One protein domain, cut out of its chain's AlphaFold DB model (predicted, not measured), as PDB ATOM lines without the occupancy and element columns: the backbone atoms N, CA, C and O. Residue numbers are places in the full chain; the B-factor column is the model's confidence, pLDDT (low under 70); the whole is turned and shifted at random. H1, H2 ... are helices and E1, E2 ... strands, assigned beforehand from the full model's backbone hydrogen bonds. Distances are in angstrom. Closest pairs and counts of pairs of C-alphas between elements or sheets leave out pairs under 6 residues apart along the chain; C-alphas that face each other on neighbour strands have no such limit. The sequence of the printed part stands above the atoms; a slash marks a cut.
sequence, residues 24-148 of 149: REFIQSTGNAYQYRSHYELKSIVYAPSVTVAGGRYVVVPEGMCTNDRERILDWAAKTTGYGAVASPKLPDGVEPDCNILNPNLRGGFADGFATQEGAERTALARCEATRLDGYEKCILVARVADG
ATOM      1  N   ARG A  24     -16.611  -1.708 -21.100       76.44
ATOM      2  CA  ARG A  24     -16.716  -2.961 -21.864       76.44
ATOM      3  C   ARG A  24     -18.154  -3.354 -22.209       76.44
ATOM      4  O   ARG A  24     -18.429  -3.705 -23.354       76.44
ATOM      5  N   GLU A  25     -19.050  -3.315 -21.229       75.38
ATOM      6  CA  GLU A  25     -20.452  -3.724 -21.389       75.38
ATOM      7  C   GLU A  25     -21.239  -2.659 -22.158       75.38
ATOM      8  O   GLU A  25     -22.057  -2.974 -23.024       75.38
ATOM      9  N   PHE A  26     -20.917  -1.388 -21.911       77.06
ATOM     10  CA  PHE A  26     -21.454  -0.251 -22.649       77.06
ATOM     11  C   PHE A  26     -21.089  -0.307 -24.148       77.06
ATOM     12  O   PHE A  26     -21.958  -0.153 -25.004       77.06
ATOM     13  N   ILE A  27     -19.835  -0.615 -24.496       73.50
ATOM     14  CA  ILE A  27     -19.404  -0.800 -25.897       73.50
ATOM     15  C   ILE A  27     -20.132  -1.986 -26.546       73.50
ATOM     16  O   ILE A  27     -20.615  -1.879 -27.672       73.50
ATOM     17  N   GLN A  28     -20.244  -3.115 -25.839       75.31
ATOM     18  CA  GLN A  28     -20.907  -4.319 -26.357       75.31
ATOM     19  C   GLN A  28     -22.417  -4.137 -26.562       75.31
ATOM     20  O   GLN A  28     -22.970  -4.709 -27.499       75.31
ATOM     21  N   SER A  29     -23.080  -3.338 -25.722       70.56
ATOM     22  CA  SER A  29     -24.520  -3.057 -25.824       70.56
ATOM     23  C   SER A  29     -24.868  -1.950 -26.826       70.56
ATOM     24  O   SER A  29     -25.951  -1.984 -27.405       70.56
ATOM     25  N   THR A  30     -23.962  -0.998 -27.074       67.94
ATOM     26  CA  THR A  30     -24.160   0.082 -28.063       67.94
ATOM     27  C   THR A  30     -23.629  -0.249 -29.459       67.94
ATOM     28  O   THR A  30     -24.037   0.385 -30.428       67.94
ATOM     29  N   GLY A  31     -22.702  -1.207 -29.584       60.88
ATOM     30  CA  GLY A  31     -21.975  -1.482 -30.830       60.88
ATOM     31  C   GLY A  31     -20.987  -0.376 -31.232       60.88
ATOM     32  O   GLY A  31     -20.410  -0.431 -32.321       60.88
ATOM     33  N   ASN A  32     -20.787   0.634 -30.375       59.69
ATOM     34  CA  ASN A  32     -20.077   1.864 -30.711       59.69
ATOM     35  C   ASN A  32     -18.594   1.803 -30.354       59.69
ATOM     36  O   ASN A  32     -18.200   1.710 -29.193       59.69
ATOM     37  N   ALA A  33     -17.777   1.903 -31.396       47.56
ATOM     38  CA  ALA A  33     -16.348   1.644 -31.365       47.56
ATOM     39  C   ALA A  33     -15.485   2.964 -31.266       47.56
ATOM     40  O   ALA A  33     -16.056   4.029 -31.398       47.56
ATOM     41  N   TYR A  34     -14.142   2.912 -31.078       49.28
ATOM     42  CA  TYR A  34     -13.000   3.909 -30.933       49.28
ATOM     43  C   TYR A  34     -13.082   4.882 -29.762       49.28
ATOM     44  O   TYR A  34     -13.974   4.844 -28.919       49.28
ATOM     45  N   GLN A  35     -11.943   5.535 -29.569       42.09
ATOM     46  CA  GLN A  35     -11.239   5.520 -28.318       42.09
ATOM     47  C   GLN A  35     -10.749   6.921 -28.017       42.09
ATOM     48  O   GLN A  35      -9.967   7.509 -28.769       42.09
ATOM     49  N   TYR A  36     -11.103   7.363 -26.823       37.09
ATOM     50  CA  TYR A  36     -10.164   8.041 -25.957       37.09
ATOM     51  C   TYR A  36     -10.498   7.634 -24.516       37.09
ATOM     52  O   TYR A  36     -11.641   7.763 -24.094       37.09
ATOM     53  N   ARG A  37      -9.534   7.088 -23.767       46.72
ATOM     54  CA  ARG A  37      -9.732   6.577 -22.397       46.72
ATOM     55  C   ARG A  37      -9.569   7.699 -21.372       46.72
ATOM     56  O   ARG A  37      -8.693   7.648 -20.504       46.72
ATOM     57  N   SER A  38     -10.355   8.765 -21.503       45.25
ATOM     58  CA  SER A  38     -10.320   9.866 -20.543       45.25
ATOM     59  C   SER A  38     -11.715  10.410 -20.266       45.25
ATOM     60  O   SER A  38     -12.250  11.244 -20.987       45.25
ATOM     61  N   HIS A  39     -12.280   9.896 -19.177       50.69
ATOM     62  CA  HIS A  39     -13.653  10.150 -18.737       50.69
ATOM     63  C   HIS A  39     -13.737  11.234 -17.651       50.69
ATOM     64  O   HIS A  39     -14.821  11.665 -17.266       50.69
ATOM     65  N   TYR A  40     -12.582  11.697 -17.169       51.38
ATOM     66  CA  TYR A  40     -12.462  12.742 -16.161       51.38
ATOM     67  C   TYR A  40     -12.374  14.116 -16.828       51.38
ATOM     68  O   TYR A  40     -11.427  14.400 -17.559       51.38
ATOM     69  N   GLU A  41     -13.333  14.999 -16.533       52.66
ATOM     70  CA  GLU A  41     -13.197  16.428 -16.836       52.66
ATOM     71  C   GLU A  41     -11.919  16.997 -16.192       52.66
ATOM     72  O   GLU A  41     -11.488  16.531 -15.135       52.66
ATOM     73  N   LEU A  42     -11.365  18.068 -16.775       52.97
ATOM     74  CA  LEU A  42     -10.181  18.812 -16.301       52.97
ATOM     75  C   LEU A  42     -10.354  19.553 -14.944       52.97
ATOM     76  O   LEU A  42      -9.821  20.642 -14.733       52.97
ATOM     77  N   LYS A  43     -11.096  18.957 -14.005       43.81
ATOM     78  CA  LYS A  43     -11.281  19.384 -12.611       43.81
ATOM     79  C   LYS A  43     -10.095  18.976 -11.724       43.81
ATOM     80  O   LYS A  43      -9.626  19.796 -10.942       43.81
ATOM     81  N   SER A  44      -9.574  17.752 -11.871       47.97
ATOM     82  CA  SER A  44      -8.364  17.274 -11.176       47.97
ATOM     83  C   SER A  44      -7.111  17.515 -12.023       47.97
ATOM     84  O   SER A  44      -6.547  16.605 -12.627       47.97
ATOM     85  N   ILE A  45      -6.700  18.785 -12.092       50.84
ATOM     86  CA  ILE A  45      -5.504  19.251 -12.808       50.84
ATOM     87  C   ILE A  45      -4.240  18.625 -12.198       50.84
ATOM     88  O   ILE A  45      -3.718  19.109 -11.196       50.84
ATOM     89  N   VAL A  46      -3.710  17.580 -12.840       53.59
ATOM     90  CA  VAL A  46      -2.327  17.139 -12.646       53.59
ATOM     91  C   VAL A  46      -1.468  17.820 -13.700       53.59
ATOM     92  O   VAL A  46      -1.558  17.564 -14.902       53.59
ATOM     93  N   TYR A  47      -0.629  18.727 -13.219       56.78
ATOM     94  CA  TYR A  47       0.484  19.286 -13.971       56.78
ATOM     95  C   TYR A  47       1.533  18.187 -14.184       56.78
ATOM     96  O   TYR A  47       1.853  17.460 -13.243       56.78
ATOM     97  N   ALA A  48       2.082  18.068 -15.392       58.47
ATOM     98  CA  ALA A  48       3.205  17.185 -15.692       58.47
ATOM     99  C   ALA A  48       4.513  18.007 -15.745       58.47
ATOM    100  O   ALA A  48       4.975  18.342 -16.838       58.47
ATOM    101  N   PRO A  49       5.137  18.356 -14.595       52.47
ATOM    102  CA  PRO A  49       6.325  19.222 -14.556       52.47
ATOM    103  C   PRO A  49       7.551  18.601 -15.242       52.47
ATOM    104  O   PRO A  49       8.512  19.304 -15.539       52.47
ATOM    105  N   SER A  50       7.532  17.288 -15.479       51.94
ATOM    106  CA  SER A  50       8.570  16.534 -16.182       51.94
ATOM    107  C   SER A  50       8.471  16.600 -17.710       51.94
ATOM    108  O   SER A  50       9.403  16.159 -18.379       51.94
ATOM    109  N   VAL A  51       7.380  17.132 -18.279       58.12
ATOM    110  CA  VAL A  51       7.189  17.243 -19.736       58.12
ATOM    111  C   VAL A  51       7.087  18.709 -20.135       58.12
ATOM    112  O   VAL A  51       6.004  19.274 -20.302       58.12
ATOM    113  N   THR A  52       8.263  19.315 -20.285       58.97
ATOM    114  CA  THR A  52       8.431  20.659 -20.836       58.97
ATOM    115  C   THR A  52       8.308  20.615 -22.357       58.97
ATOM    116  O   THR A  52       9.152  20.036 -23.041       58.97
ATOM    117  N   VAL A  53       7.281  21.260 -22.899       66.06
ATOM    118  CA  VAL A  53       7.114  21.490 -24.338       66.06
ATOM    119  C   VAL A  53       7.778  22.810 -24.753       66.06
ATOM    120  O   VAL A  53       8.181  23.623 -23.911       66.06
ATOM    121  N   ALA A  54       7.902  23.041 -26.063       65.50
ATOM    122  CA  ALA A  54       8.614  24.193 -26.617       65.50
ATOM    123  C   ALA A  54       8.169  25.530 -25.986       65.50
ATOM    124  O   ALA A  54       6.986  25.886 -26.025       65.50
ATOM    125  N   GLY A  55       9.136  26.268 -25.424       68.19
ATOM    126  CA  GLY A  55       8.931  27.562 -24.763       68.19
ATOM    127  C   GLY A  55       8.866  27.540 -23.228       68.19
ATOM    128  O   GLY A  55       8.519  28.562 -22.654       68.19
ATOM    129  N   GLY A  56       9.179  26.424 -22.556       70.19
ATOM    130  CA  GLY A  56       9.100  26.352 -21.083       70.19
ATOM    131  C   GLY A  56       7.668  26.167 -20.574       70.19
ATOM    132  O   GLY A  56       7.286  26.717 -19.544       70.19
ATOM    133  N   ARG A  57       6.859  25.441 -21.348       77.81
ATOM    134  CA  ARG A  57       5.419  25.246 -21.137       77.81
ATOM    135  C   ARG A  57       5.147  23.771 -20.842       77.81
ATOM    136  O   ARG A  57       5.999  22.932 -21.115       77.81
ATOM    137  N   TYR A  58       3.989  23.441 -20.293       82.56
ATOM    138  CA  TYR A  58       3.749  22.161 -19.628       82.56
ATOM    139  C   TYR A  58       2.428  21.522 -20.042       82.56
ATOM    140  O   TYR A  58       1.497  22.195 -20.491       82.56
ATOM    141  N   VAL A  59       2.332  20.207 -19.854       85.56
ATOM    142  CA  VAL A  59       1.101  19.454 -20.112       85.56
ATOM    143  C   VAL A  59       0.263  19.369 -18.839       85.56
ATOM    144  O   VAL A  59       0.773  19.065 -17.761       85.56
ATOM    145  N   VAL A  60      -1.037  19.606 -18.975       85.94
ATOM    146  CA  VAL A  60      -2.035  19.402 -17.923       85.94
ATOM    147  C   VAL A  60      -2.957  18.258 -18.330       85.94
ATOM    148  O   VAL A  60      -3.522  18.301 -19.424       85.94
ATOM    149  N   VAL A  61      -3.137  17.275 -17.444       82.44
ATOM    150  CA  VAL A  61      -4.010  16.102 -17.633       82.44
ATOM    151  C   VAL A  61      -4.805  15.777 -16.352       82.44
ATOM    152  O   VAL A  61      -4.345  16.102 -15.257       82.44
ATOM    153  N   PRO A  62      -5.980  15.129 -16.450       79.38
ATOM    154  CA  PRO A  62      -6.691  14.547 -15.317       79.38
ATOM    155  C   PRO A  62      -5.897  13.459 -14.581       79.38
ATOM    156  O   PRO A  62      -5.263  12.601 -15.199       79.38
ATOM    157  N   GLU A  63      -6.016  13.436 -13.254       70.12
ATOM    158  CA  GLU A  63      -5.321  12.475 -12.387       70.12
ATOM    159  C   GLU A  63      -5.637  11.005 -12.708       70.12
ATOM    160  O   GLU A  63      -4.719  10.191 -12.802       70.12
ATOM    161  N   GLY A  64      -6.913  10.676 -12.937       73.19
ATOM    162  CA  GLY A  64      -7.389   9.314 -13.215       73.19
ATOM    163  C   GLY A  64      -7.187   8.826 -14.657       73.19
ATOM    164  O   GLY A  64      -7.712   7.782 -15.032       73.19
ATOM    165  N   MET A  65      -6.464   9.564 -15.504       78.94
ATOM    166  CA  MET A  65      -6.233   9.166 -16.897       78.94
ATOM    167  C   MET A  65      -5.387   7.886 -17.004       78.94
ATOM    168  O   MET A  65      -4.261   7.839 -16.499       78.94
ATOM    169  N   CYS A  66      -5.893   6.888 -17.736       80.19
ATOM    170  CA  CYS A  66      -5.204   5.626 -18.020       80.19
ATOM    171  C   CYS A  66      -3.781   5.846 -18.571       80.19
ATOM    172  O   CYS A  66      -3.594   6.641 -19.494       80.19
ATOM    173  N   THR A  67      -2.791   5.103 -18.065       81.69
ATOM    174  CA  THR A  67      -1.354   5.298 -18.361       81.69
ATOM    175  C   THR A  67      -1.045   5.376 -19.858       81.69
ATOM    176  O   THR A  67      -0.459   6.356 -20.302       81.69
ATOM    177  N   ASN A  68      -1.547   4.423 -20.650       79.75
ATOM    178  CA  ASN A  68      -1.353   4.375 -22.108       79.75
ATOM    179  C   ASN A  68      -1.832   5.650 -22.840       79.75
ATOM    180  O   ASN A  68      -1.248   6.064 -23.840       79.75
ATOM    181  N   ASP A  69      -2.919   6.266 -22.366       79.06
ATOM    182  CA  ASP A  69      -3.488   7.471 -22.982       79.06
ATOM    183  C   ASP A  69      -2.799   8.739 -22.466       79.06
ATOM    184  O   ASP A  69      -2.627   9.690 -23.228       79.06
ATOM    185  N   ARG A  70      -2.309   8.712 -21.219       80.62
ATOM    186  CA  ARG A  70      -1.410   9.730 -20.667       80.62
ATOM    187  C   ARG A  70      -0.113   9.792 -21.467       80.62
ATOM    188  O   ARG A  70       0.249  10.864 -21.932       80.62
ATOM    189  N   GLU A  71       0.541   8.658 -21.702       83.06
ATOM    190  CA  GLU A  71       1.761   8.564 -22.518       83.06
ATOM    191  C   GLU A  71       1.537   9.085 -23.945       83.06
ATOM    192  O   GLU A  71       2.312   9.914 -24.420       83.06
ATOM    193  N   ARG A  72       0.424   8.703 -24.592       83.94
ATOM    194  CA  ARG A  72       0.036   9.228 -25.915       83.94
ATOM    195  C   ARG A  72      -0.170  10.748 -25.919       83.94
ATOM    196  O   ARG A  72       0.204  11.407 -26.887       83.94
ATOM    197  N   ILE A  73      -0.757  11.315 -24.862       85.88
ATOM    198  CA  ILE A  73      -0.911  12.770 -24.720       85.88
ATOM    199  C   ILE A  73       0.438  13.454 -24.504       85.88
ATOM    200  O   ILE A  73       0.677  14.495 -25.109       85.88
ATOM    201  N   LEU A  74       1.322  12.896 -23.675       84.00
ATOM    202  CA  LEU A  74       2.639  13.482 -23.420       84.00
ATOM    203  C   LEU A  74       3.522  13.454 -24.682       84.00
ATOM    204  O   LEU A  74       4.194  14.444 -24.965       84.00
ATOM    205  N   ASP A  75       3.455  12.388 -25.486       84.94
ATOM    206  CA  ASP A  75       4.127  12.285 -26.791       84.94
ATOM    207  C   ASP A  75       3.597  13.302 -27.826       84.94
ATOM    208  O   ASP A  75       4.385  13.970 -28.500       84.94
ATOM    209  N   TRP A  76       2.272  13.477 -27.921       88.12
ATOM    210  CA  TRP A  76       1.660  14.518 -28.761       88.12
ATOM    211  C   TRP A  76       2.034  15.932 -28.283       88.12
ATOM    212  O   TRP A  76       2.417  16.790 -29.084       88.12
ATOM    213  N   ALA A  77       1.976  16.180 -26.975       86.75
ATOM    214  CA  ALA A  77       2.262  17.487 -26.400       86.75
ATOM    215  C   ALA A  77       3.740  17.872 -26.566       86.75
ATOM    216  O   ALA A  77       4.033  19.012 -26.920       86.75
ATOM    217  N   ALA A  78       4.675  16.925 -26.425       85.19
ATOM    218  CA  ALA A  78       6.099  17.143 -26.696       85.19
ATOM    219  C   ALA A  78       6.384  17.601 -28.143       85.19
ATOM    220  O   ALA A  78       7.390  18.264 -28.395       85.19
ATOM    221  N   LYS A  79       5.486  17.285 -29.087       86.00
ATOM    222  CA  LYS A  79       5.546  17.689 -30.504       86.00
ATOM    223  C   LYS A  79       4.717  18.947 -30.808       86.00
ATOM    224  O   LYS A  79       4.787  19.468 -31.918       86.00
ATOM    225  N   THR A  80       3.944  19.445 -29.841       85.25
ATOM    226  CA  THR A  80       3.027  20.578 -30.016       85.25
ATOM    227  C   THR A  80       3.770  21.914 -29.989       85.25
ATOM    228  O   THR A  80       4.400  22.291 -28.998       85.25
ATOM    229  N   THR A  81       3.638  22.678 -31.072       83.31
ATOM    230  CA  THR A  81       3.981  24.106 -31.119       83.31
ATOM    231  C   THR A  81       2.732  24.952 -30.849       83.31
ATOM    232  O   THR A  81       1.607  24.492 -31.039       83.31
ATOM    233  N   GLY A  82       2.910  26.184 -30.359       85.81
ATOM    234  CA  GLY A  82       1.783  27.019 -29.921       85.81
ATOM    235  C   GLY A  82       0.991  26.395 -28.763       85.81
ATOM    236  O   GLY A  82       1.469  25.486 -28.078       85.81
ATOM    237  N   TYR A  83      -0.201  26.916 -28.497       89.94
ATOM    238  CA  TYR A  83      -1.157  26.315 -27.566       89.94
ATOM    239  C   TYR A  83      -1.809  25.071 -28.172       89.94
ATOM    240  O   TYR A  83      -1.958  24.958 -29.392       89.94
ATOM    241  N   GLY A  84      -2.239  24.163 -27.299       91.94
ATOM    242  CA  GLY A  84      -2.900  22.930 -27.701       91.94
ATOM    243  C   GLY A  84      -3.867  22.402 -26.647       91.94
ATOM    244  O   GLY A  84      -3.719  22.659 -25.451       91.94
ATOM    245  N   ALA A  85      -4.860  21.647 -27.103       92.69
ATOM    246  CA  ALA A  85      -5.879  21.014 -26.281       92.69
ATOM    247  C   ALA A  85      -6.308  19.663 -26.874       92.69
ATOM    248  O   ALA A  85      -6.268  19.453 -28.087       92.69
ATOM    249  N   VAL A  86      -6.763  18.763 -26.005       91.56
ATOM    250  CA  VAL A  86      -7.372  17.482 -26.380       91.56
ATOM    251  C   VAL A  86      -8.723  17.364 -25.693       91.56
ATOM    252  O   VAL A  86      -8.841  17.647 -24.498       91.56
ATOM    253  N   ALA A  87      -9.731  16.921 -26.439       90.12
ATOM    254  CA  ALA A  87     -11.060  16.605 -25.942       90.12
ATOM    255  C   ALA A  87     -11.423  15.130 -26.181       90.12
ATOM    256  O   ALA A  87     -11.037  14.544 -27.194       90.12
ATOM    257  N   SER A  88     -12.203  14.557 -25.267       86.38
ATOM    258  CA  SER A  88     -12.778  13.209 -25.347       86.38
ATOM    259  C   SER A  88     -14.289  13.284 -25.148       86.38
ATOM    260  O   SER A  88     -14.724  14.097 -24.333       86.38
ATOM    261  N   PRO A  89     -15.104  12.437 -25.799       84.00
ATOM    262  CA  PRO A  89     -16.445  12.142 -25.309       84.00
ATOM    263  C   PRO A  89     -16.355  11.559 -23.895       84.00
ATOM    264  O   PRO A  89     -15.412  10.825 -23.586       84.00
ATOM    265  N   LYS A  90     -17.314  11.897 -23.035       83.25
ATOM    266  CA  LYS A  90     -17.406  11.362 -21.672       83.25
ATOM    267  C   LYS A  90     -18.322  10.130 -21.670       83.25
ATOM    268  O   LYS A  90     -19.349  10.127 -22.351       83.25
ATOM    269  N   LEU A  91     -17.978   9.086 -20.916       79.75
ATOM    270  CA  LEU A  91     -18.932   8.013 -20.608       79.75
ATOM    271  C   LEU A  91     -20.140   8.544 -19.805       79.75
ATOM    272  O   LEU A  91     -19.998   9.541 -19.088       79.75
ATOM    273  N   PRO A  92     -21.305   7.873 -19.885       80.62
ATOM    274  CA  PRO A  92     -22.421   8.122 -18.979       80.62
ATOM    275  C   PRO A  92     -22.022   7.976 -17.506       80.62
ATOM    276  O   PRO A  92     -21.251   7.079 -17.153       80.62
ATOM    277  N   ASP A  93     -22.589   8.816 -16.637       78.62
ATOM    278  CA  ASP A  93     -22.439   8.666 -15.184       78.62
ATOM    279  C   ASP A  93     -22.795   7.238 -14.717       78.62
ATOM    280  O   ASP A  93     -23.862   6.706 -15.026       78.62
ATOM    281  N   GLY A  94     -21.887   6.628 -13.949       74.44
ATOM    282  CA  GLY A  94     -22.018   5.262 -13.430       74.44
ATOM    283  C   GLY A  94     -21.388   4.158 -14.288       74.44
ATOM    284  O   GLY A  94     -21.359   3.018 -13.834       74.44
ATOM    285  N   VAL A  95     -20.857   4.464 -15.480       78.31
ATOM    286  CA  VAL A  95     -20.094   3.501 -16.295       78.31
ATOM    287  C   VAL A  95     -18.595   3.665 -16.028       78.31
ATOM    288  O   VAL A  95     -17.987   4.649 -16.448       78.31
ATOM    289  N   GLU A  96     -17.989   2.698 -15.340       77.88
ATOM    290  CA  GLU A  96     -16.566   2.756 -14.974       77.88
ATOM    291  C   GLU A  96     -15.613   2.573 -16.182       77.88
ATOM    292  O   GLU A  96     -15.900   1.770 -17.076       77.88
ATOM    293  N   PRO A  97     -14.451   3.259 -16.219       73.69
ATOM    294  CA  PRO A  97     -13.449   3.109 -17.280       73.69
ATOM    295  C   PRO A  97     -12.861   1.692 -17.383       73.69
ATOM    296  O   PRO A  97     -12.464   1.113 -16.372       73.69
ATOM    297  N   ASP A  98     -12.641   1.179 -18.600       78.62
ATOM    298  CA  ASP A  98     -11.773   0.006 -18.811       78.62
ATOM    299  C   ASP A  98     -10.480   0.424 -19.517       78.62
ATOM    300  O   ASP A  98     -10.363   0.403 -20.745       78.62
ATOM    301  N   CYS A  99      -9.454   0.753 -18.724       77.50
ATOM    302  CA  CYS A  99      -8.142   1.135 -19.246       77.50
ATOM    303  C   CYS A  99      -7.491   0.075 -20.159       77.50
ATOM    304  O   CYS A  99      -6.587   0.415 -20.929       77.50
ATOM    305  N   ASN A 100      -7.933  -1.186 -20.109       78.88
ATOM    306  CA  ASN A 100      -7.416  -2.277 -20.938       78.88
ATOM    307  C   ASN A 100      -8.089  -2.338 -22.316       78.88
ATOM    308  O   ASN A 100      -7.560  -2.985 -23.219       78.88
ATOM    309  N   ILE A 101      -9.228  -1.664 -22.506       68.88
ATOM    310  CA  ILE A 101      -9.932  -1.635 -23.785       68.88
ATOM    311  C   ILE A 101      -9.387  -0.554 -24.720       68.88
ATOM    312  O   ILE A 101      -9.172   0.609 -24.369       68.88
ATOM    313  N   LEU A 102      -9.210  -0.957 -25.977       61.03
ATOM    314  CA  LEU A 102      -9.204  -0.048 -27.111       61.03
ATOM    315  C   LEU A 102     -10.453  -0.334 -27.933       61.03
ATOM    316  O   LEU A 102     -10.614  -1.408 -28.506       61.03
ATOM    317  N   ASN A 103     -11.343   0.639 -27.969       61.16
ATOM    318  CA  ASN A 103     -12.532   0.629 -28.807       61.16
ATOM    319  C   ASN A 103     -12.111   0.862 -30.318       61.16
ATOM    320  O   ASN A 103     -11.047   1.458 -30.484       61.16
ATOM    321  N   PRO A 104     -12.836   0.441 -31.415       57.19
ATOM    322  CA  PRO A 104     -12.553   0.857 -32.860       57.19
ATOM    323  C   PRO A 104     -13.606   1.543 -33.899       57.19
ATOM    324  O   PRO A 104     -13.994   0.885 -34.856       57.19
ATOM    325  N   ASN A 105     -14.063   2.833 -33.794       55.62
ATOM    326  CA  ASN A 105     -14.803   3.782 -34.727       55.62
ATOM    327  C   ASN A 105     -14.691   5.343 -34.416       55.62
ATOM    328  O   ASN A 105     -14.073   6.065 -35.204       55.62
ATOM    329  N   LEU A 106     -15.230   5.838 -33.271       60.28
ATOM    330  CA  LEU A 106     -15.207   7.189 -32.602       60.28
ATOM    331  C   LEU A 106     -13.841   7.899 -32.493       60.28
ATOM    332  O   LEU A 106     -12.801   7.270 -32.638       60.28
ATOM    333  N   ARG A 107     -13.776   9.213 -32.207       67.75
ATOM    334  CA  ARG A 107     -12.483   9.932 -32.093       67.75
ATOM    335  C   ARG A 107     -12.459  11.015 -31.006       67.75
ATOM    336  O   ARG A 107     -13.441  11.708 -30.778       67.75
ATOM    337  N   GLY A 108     -11.299  11.178 -30.364       78.38
ATOM    338  CA  GLY A 108     -10.988  12.362 -29.557       78.38
ATOM    339  C   GLY A 108     -10.577  13.546 -30.440       78.38
ATOM    340  O   GLY A 108      -9.942  13.369 -31.483       78.38
ATOM    341  N   GLY A 109     -10.924  14.763 -30.025       88.31
ATOM    342  CA  GLY A 109     -10.599  15.992 -30.744       88.31
ATOM    343  C   GLY A 109      -9.279  16.597 -30.276       88.31
ATOM    344  O   GLY A 109      -9.236  17.223 -29.223       88.31
ATOM    345  N   PHE A 110      -8.213  16.451 -31.062       90.94
ATOM    346  CA  PHE A 110      -6.937  17.149 -30.844       90.94
ATOM    347  C   PHE A 110      -6.926  18.514 -31.545       90.94
ATOM    348  O   PHE A 110      -7.472  18.649 -32.646       90.94
ATOM    349  N   ALA A 111      -6.255  19.503 -30.959       93.19
ATOM    350  CA  ALA A 111      -5.969  20.804 -31.560       93.19
ATOM    351  C   ALA A 111      -4.610  21.333 -31.069       93.19
ATOM    352  O   ALA A 111      -4.364  21.358 -29.868       93.19
ATOM    353  N   ASP A 112      -3.751  21.773 -31.984       91.69
ATOM    354  CA  ASP A 112      -2.375  22.241 -31.756       91.69
ATOM    355  C   ASP A 112      -2.037  23.400 -32.718       91.69
ATOM    356  O   ASP A 112      -2.814  23.719 -33.621       91.69
ATOM    357  N   GLY A 113      -0.913  24.093 -32.496       89.38
ATOM    358  CA  GLY A 113      -0.478  25.222 -33.328       89.38
ATOM    359  C   GLY A 113      -1.207  26.547 -33.068       89.38
ATOM    360  O   GLY A 113      -1.014  27.504 -33.818       89.38
ATOM    361  N   PHE A 114      -2.047  26.643 -32.032       92.50
ATOM    362  CA  PHE A 114      -2.894  27.818 -31.811       92.50
ATOM    363  C   PHE A 114      -2.147  28.987 -31.162       92.50
ATOM    364  O   PHE A 114      -1.297  28.806 -30.292       92.50
ATOM    365  N   ALA A 115      -2.530  30.212 -31.531       89.69
ATOM    366  CA  ALA A 115      -2.030  31.442 -30.910       89.69
ATOM    367  C   ALA A 115      -2.673  31.748 -29.540       89.69
ATOM    368  O   ALA A 115      -2.143  32.561 -28.788       89.69
ATOM    369  N   THR A 116      -3.797  31.104 -29.200       90.75
ATOM    370  CA  THR A 116      -4.486  31.254 -27.908       90.75
ATOM    371  C   THR A 116      -5.010  29.915 -27.393       90.75
ATOM    372  O   THR A 116      -5.467  29.072 -28.170       90.75
ATOM    373  N   GLN A 117      -5.003  29.741 -26.069       90.00
ATOM    374  CA  GLN A 117      -5.516  28.530 -25.426       90.00
ATOM    375  C   GLN A 117      -7.018  28.315 -25.677       90.00
ATOM    376  O   GLN A 117      -7.439  27.204 -25.981       90.00
ATOM    377  N   GLU A 118      -7.817  29.386 -25.639       92.38
ATOM    378  CA  GLU A 118      -9.253  29.354 -25.960       92.38
ATOM    379  C   GLU A 118      -9.520  28.846 -27.390       92.38
ATOM    380  O   GLU A 118     -10.458  28.082 -27.622       92.38
ATOM    381  N   GLY A 119      -8.672  29.232 -28.354       94.50
ATOM    382  CA  GLY A 119      -8.750  28.750 -29.732       94.50
ATOM    383  C   GLY A 119      -8.535  27.240 -29.821       94.50
ATOM    384  O   GLY A 119      -9.350  26.547 -30.430       94.50
ATOM    385  N   ALA A 120      -7.495  26.730 -29.151       94.19
ATOM    386  CA  ALA A 120      -7.228  25.297 -29.078       94.19
ATOM    387  C   ALA A 120      -8.381  24.537 -28.402       94.19
ATOM    388  O   ALA A 120      -8.882  23.565 -28.961       94.19
ATOM    389  N   GLU A 121      -8.843  24.993 -27.233       93.75
ATOM    390  CA  GLU A 121      -9.910  24.343 -26.459       93.75
ATOM    391  C   GLU A 121     -11.233  24.282 -27.235       93.75
ATOM    392  O   GLU A 121     -11.846  23.215 -27.332       93.75
ATOM    393  N   ARG A 122     -11.641  25.385 -27.881       95.62
ATOM    394  CA  ARG A 122     -12.829  25.414 -28.747       95.62
ATOM    395  C   ARG A 122     -12.690  24.475 -29.946       95.62
ATOM    396  O   ARG A 122     -13.645  23.772 -30.271       95.62
ATOM    397  N   THR A 123     -11.533  24.443 -30.614       95.44
ATOM    398  CA  THR A 123     -11.331  23.554 -31.768       95.44
ATOM    399  C   THR A 123     -11.246  22.081 -31.362       95.44
ATOM    400  O   THR A 123     -11.793  21.241 -32.075       95.44
ATOM    401  N   ALA A 124     -10.639  21.754 -30.218       94.06
ATOM    402  CA  ALA A 124     -10.612  20.398 -29.671       94.06
ATOM    403  C   ALA A 124     -12.034  19.887 -29.389       94.06
ATOM    404  O   ALA A 124     -12.424  18.836 -29.901       94.06
ATOM    405  N   LEU A 125     -12.847  20.669 -28.667       93.25
ATOM    406  CA  LEU A 125     -14.246  20.331 -28.383       93.25
ATOM    407  C   LEU A 125     -15.080  20.187 -29.664       93.25
ATOM    408  O   LEU A 125     -15.786  19.194 -29.814       93.25
ATOM    409  N   ALA A 126     -14.955  21.111 -30.622       94.56
ATOM    410  CA  ALA A 126     -15.694  21.042 -31.885       94.56
ATOM    411  C   ALA A 126     -15.308  19.822 -32.748       94.56
ATOM    412  O   ALA A 126     -16.183  19.181 -33.329       94.56
ATOM    413  N   ARG A 127     -14.015  19.465 -32.809       93.12
ATOM    414  CA  ARG A 127     -13.534  18.247 -33.495       93.12
ATOM    415  C   ARG A 127     -14.049  16.972 -32.820       93.12
ATOM    416  O   ARG A 127     -14.383  16.012 -33.508       93.12
ATOM    417  N   CYS A 128     -14.122  16.983 -31.492       91.31
ATOM    418  CA  CYS A 128     -14.644  15.880 -30.695       91.31
ATOM    419  C   CYS A 128     -16.154  15.685 -30.911       91.31
ATOM    420  O   CYS A 128     -16.568  14.596 -31.289       91.31
ATOM    421  N   GLU A 129     -16.978  16.733 -30.770       91.38
ATOM    422  CA  GLU A 129     -18.439  16.632 -30.959       91.38
ATOM    423  C   GLU A 129     -18.808  16.174 -32.376       91.38
ATOM    424  O   GLU A 129     -19.699  15.347 -32.541       91.38
ATOM    425  N   ALA A 130     -18.067  16.622 -33.396       89.88
ATOM    426  CA  ALA A 130     -18.243  16.173 -34.781       89.88
ATOM    427  C   ALA A 130     -17.936  14.675 -35.013       89.88
ATOM    428  O   ALA A 130     -18.178  14.166 -36.107       89.88
ATOM    429  N   THR A 131     -17.383  13.970 -34.019       84.00
ATOM    430  CA  THR A 131     -17.067  12.530 -34.064       84.00
ATOM    431  C   THR A 131     -17.527  11.758 -32.817       84.00
ATOM    432  O   THR A 131     -17.137  10.599 -32.632       84.00
ATOM    433  N   ARG A 132     -18.378  12.365 -31.976       85.75
ATOM    434  CA  ARG A 132     -19.008  11.700 -30.831       85.75
ATOM    435  C   ARG A 132     -20.069  10.718 -31.331       85.75
ATOM    436  O   ARG A 132     -20.864  11.054 -32.202       85.75
ATOM    437  N   LEU A 133     -20.077   9.510 -30.766       79.88
ATOM    438  CA  LEU A 133     -21.086   8.491 -31.062       79.88
ATOM    439  C   LEU A 133     -22.240   8.535 -30.059       79.88
ATOM    440  O   LEU A 133     -22.095   9.024 -28.937       79.88
ATOM    441  N   ASP A 134     -23.376   7.975 -30.464       79.25
ATOM    442  CA  ASP A 134     -24.549   7.840 -29.608       79.25
ATOM    443  C   ASP A 134     -24.257   7.007 -28.350       79.25
ATOM    444  O   ASP A 134     -23.394   6.125 -28.324       79.25
ATOM    445  N   GLY A 135     -24.973   7.323 -27.273       78.00
ATOM    446  CA  GLY A 135     -24.737   6.766 -25.942       78.00
ATOM    447  C   GLY A 135     -23.622   7.461 -25.151       78.00
ATOM    448  O   GLY A 135     -23.669   7.411 -23.928       78.00
ATOM    449  N   TYR A 136     -22.661   8.143 -25.790       81.19
ATOM    450  CA  TYR A 136     -21.682   8.972 -25.074       81.19
ATOM    451  C   TYR A 136     -22.260  10.350 -24.716       81.19
ATOM    452  O   TYR A 136     -22.923  11.006 -25.532       81.19
ATOM    453  N   GLU A 137     -21.940  10.816 -23.508       86.38
ATOM    454  CA  GLU A 137     -22.161  12.196 -23.082       86.38
ATOM    455  C   GLU A 137     -21.265  13.176 -23.859       86.38
ATOM    456  O   GLU A 137     -20.323  12.784 -24.552       86.38
ATOM    457  N   LYS A 138     -21.566  14.474 -23.708       87.75
ATOM    458  CA  LYS A 138     -20.806  15.612 -24.251       87.75
ATOM    459  C   LYS A 138     -19.283  15.406 -24.240       87.75
ATOM    460  O   LYS A 138     -18.703  14.794 -23.339       87.75
ATOM    461  N   CYS A 139     -18.618  16.029 -25.197       88.81
ATOM    462  CA  CYS A 139     -17.177  16.158 -25.181       88.81
ATOM    463  C   CYS A 139     -16.696  17.049 -24.031       88.81
ATOM    464  O   CYS A 139     -17.265  18.098 -23.720       88.81
ATOM    465  N   ILE A 140     -15.602  16.616 -23.418       88.06
ATOM    466  CA  ILE A 140     -14.927  17.248 -22.290       88.06
ATOM    467  C   ILE A 140     -13.456  17.472 -22.643       88.06
ATOM    468  O   ILE A 140     -12.867  16.697 -23.395       88.06
ATOM    469  N   LEU A 141     -12.849  18.535 -22.116       89.25
ATOM    470  CA  LEU A 141     -11.407  18.756 -22.254       89.25
ATOM    471  C   LEU A 141     -10.655  17.817 -21.304       89.25
ATOM    472  O   LEU A 141     -10.952  17.777 -20.108       89.25
ATOM    473  N   VAL A 142      -9.672  17.101 -21.850       86.81
ATOM    474  CA  VAL A 142      -8.905  16.044 -21.167       86.81
ATOM    475  C   VAL A 142      -7.394  16.251 -21.227       86.81
ATOM    476  O   VAL A 142      -6.665  15.597 -20.493       86.81
ATOM    477  N   ALA A 143      -6.896  17.174 -22.048       88.44
ATOM    478  CA  ALA A 143      -5.531  17.669 -21.906       88.44
ATOM    479  C   ALA A 143      -5.388  19.095 -22.432       88.44
ATOM    480  O   ALA A 143      -6.164  19.531 -23.285       88.44
ATOM    481  N   ARG A 144      -4.348  19.794 -21.971       90.44
ATOM    482  CA  ARG A 144      -3.859  21.015 -22.621       90.44
ATOM    483  C   ARG A 144      -2.372  21.265 -22.430       90.44
ATOM    484  O   ARG A 144      -1.793  20.840 -21.434       90.44
ATOM    485  N   VAL A 145      -1.803  22.016 -23.366       89.44
ATOM    486  CA  VAL A 145      -0.496  22.666 -23.245       89.44
ATOM    487  C   VAL A 145      -0.713  24.059 -22.658       89.44
ATOM    488  O   VAL A 145      -1.312  24.909 -23.310       89.44
ATOM    489  N   ALA A 146      -0.238  24.290 -21.438       80.75
ATOM    490  CA  ALA A 146      -0.369  25.553 -20.716       80.75
ATOM    491  C   ALA A 146       1.008  26.112 -20.331       80.75
ATOM    492  O   ALA A 146       1.963  25.356 -20.157       80.75
ATOM    493  N   ASP A 147       1.123  27.428 -20.183       76.62
ATOM    494  CA  ASP A 147       2.374  28.057 -19.751       76.62
ATOM    495  C   ASP A 147       2.709  27.729 -18.289       76.62
ATOM    496  O   ASP A 147       1.823  27.436 -17.478       76.62
ATOM    497  N   GLY A 148       3.999  27.786 -17.952       62.66
ATOM    498  CA  GLY A 148       4.441  27.723 -16.562       62.66
ATOM    499  C   GLY A 148       3.935  28.919 -15.750       62.66
ATOM    500  O   GLY A 148       3.817  30.027 -16.276       62.66
TER     501      GLY A 148
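This is residues 24 to 148 of the 149 residues of the protein "Putative secreted protein" of Donghicola eburneus (UniProt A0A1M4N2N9). Picture one strongly twisted antiparallel sheet with a helix packed on each face: H3 covers the E5, E3 and E4 part, and H2 packs on the opposite face, mostly at E1 and E2. The small helix H1 sits off the sheet at one end of the long axis, and E1, at the sheet's edge, bends sharply. The printed part has 125 residues with three named helices and five named strands, which follow along the chain as H1, E1, E2, H2, E3, E4, H3, E5; the sheet's order is E1 - E2 - E5 - E3 - E4, and the class is mixed, helices and strands. It is compact, with a radius of gyration of the C-alphas of 14.0 A, yet elongated in outline, spanning 45 by 26 by 23 A.

Find C-alpha 24 at (-16.716, -2.961, -21.864); from there H1 runs through residues 24 to 30, 10.2 A. Next come E1, residues 45 to 53, 17.2 A, and E2, residues 57 to 62, 17.2 A. H2, residues 67 to 78, covers 16.3 A, and E3, residues 83 to 90, 22.9 A. E4, residues 109 to 114, covers 14.2 A, and H3, residues 117 to 129, 18.4 A. E5, residues 137 to 147, is 29.4 A long and ends with C-alpha 147 at (2.374, 28.057, -19.751).

Begin at inner strand E5, the antiparallel neighbour of E3 and of E2: across E5 and E3, N 86 and O 143 are within hydrogen-bond range at 2.9 A, and across E5 and E2, N 58 and O 146 are within hydrogen-bond range at 2.8 A. In the hairpin of E3 and E4, look at N 85 and O 111, 2.8 A; in that of E1 and E2, at N 46 and O 61, 2.9 A. E1 bends by 88 degrees at residue 50. H3 is on the sheet at a height of 4.8 A; its closest C-alphas to E4 are Gly 109 and Cys 128, 4.0 A. H2 is on the opposite face; its closest C-alphas to E1 are Val 53 and Ala 78, 5.0 A. The sheet and these helices make three layers. Two split strand-helix-strand units, each with another strand between its two in the sheet, are E2, H2, E3, left-handed in its crossover, and E4, H3, E5, right-handed. H1 is not on the sheet. In H1, H2 and H3 every O i to N i+4 pair is within hydrogen-bond range.

The C-alphas farthest apart are those of Ser 29 and Gly 55, 45.4 A. The printed part has no cut. The links H1 to E1 and E3 to E4 are long; in them residues 34 to 35 pair with 106 to 107, parallel. The pLDDT is under 70 at residues 30 to 55, 101 to 107 and 148.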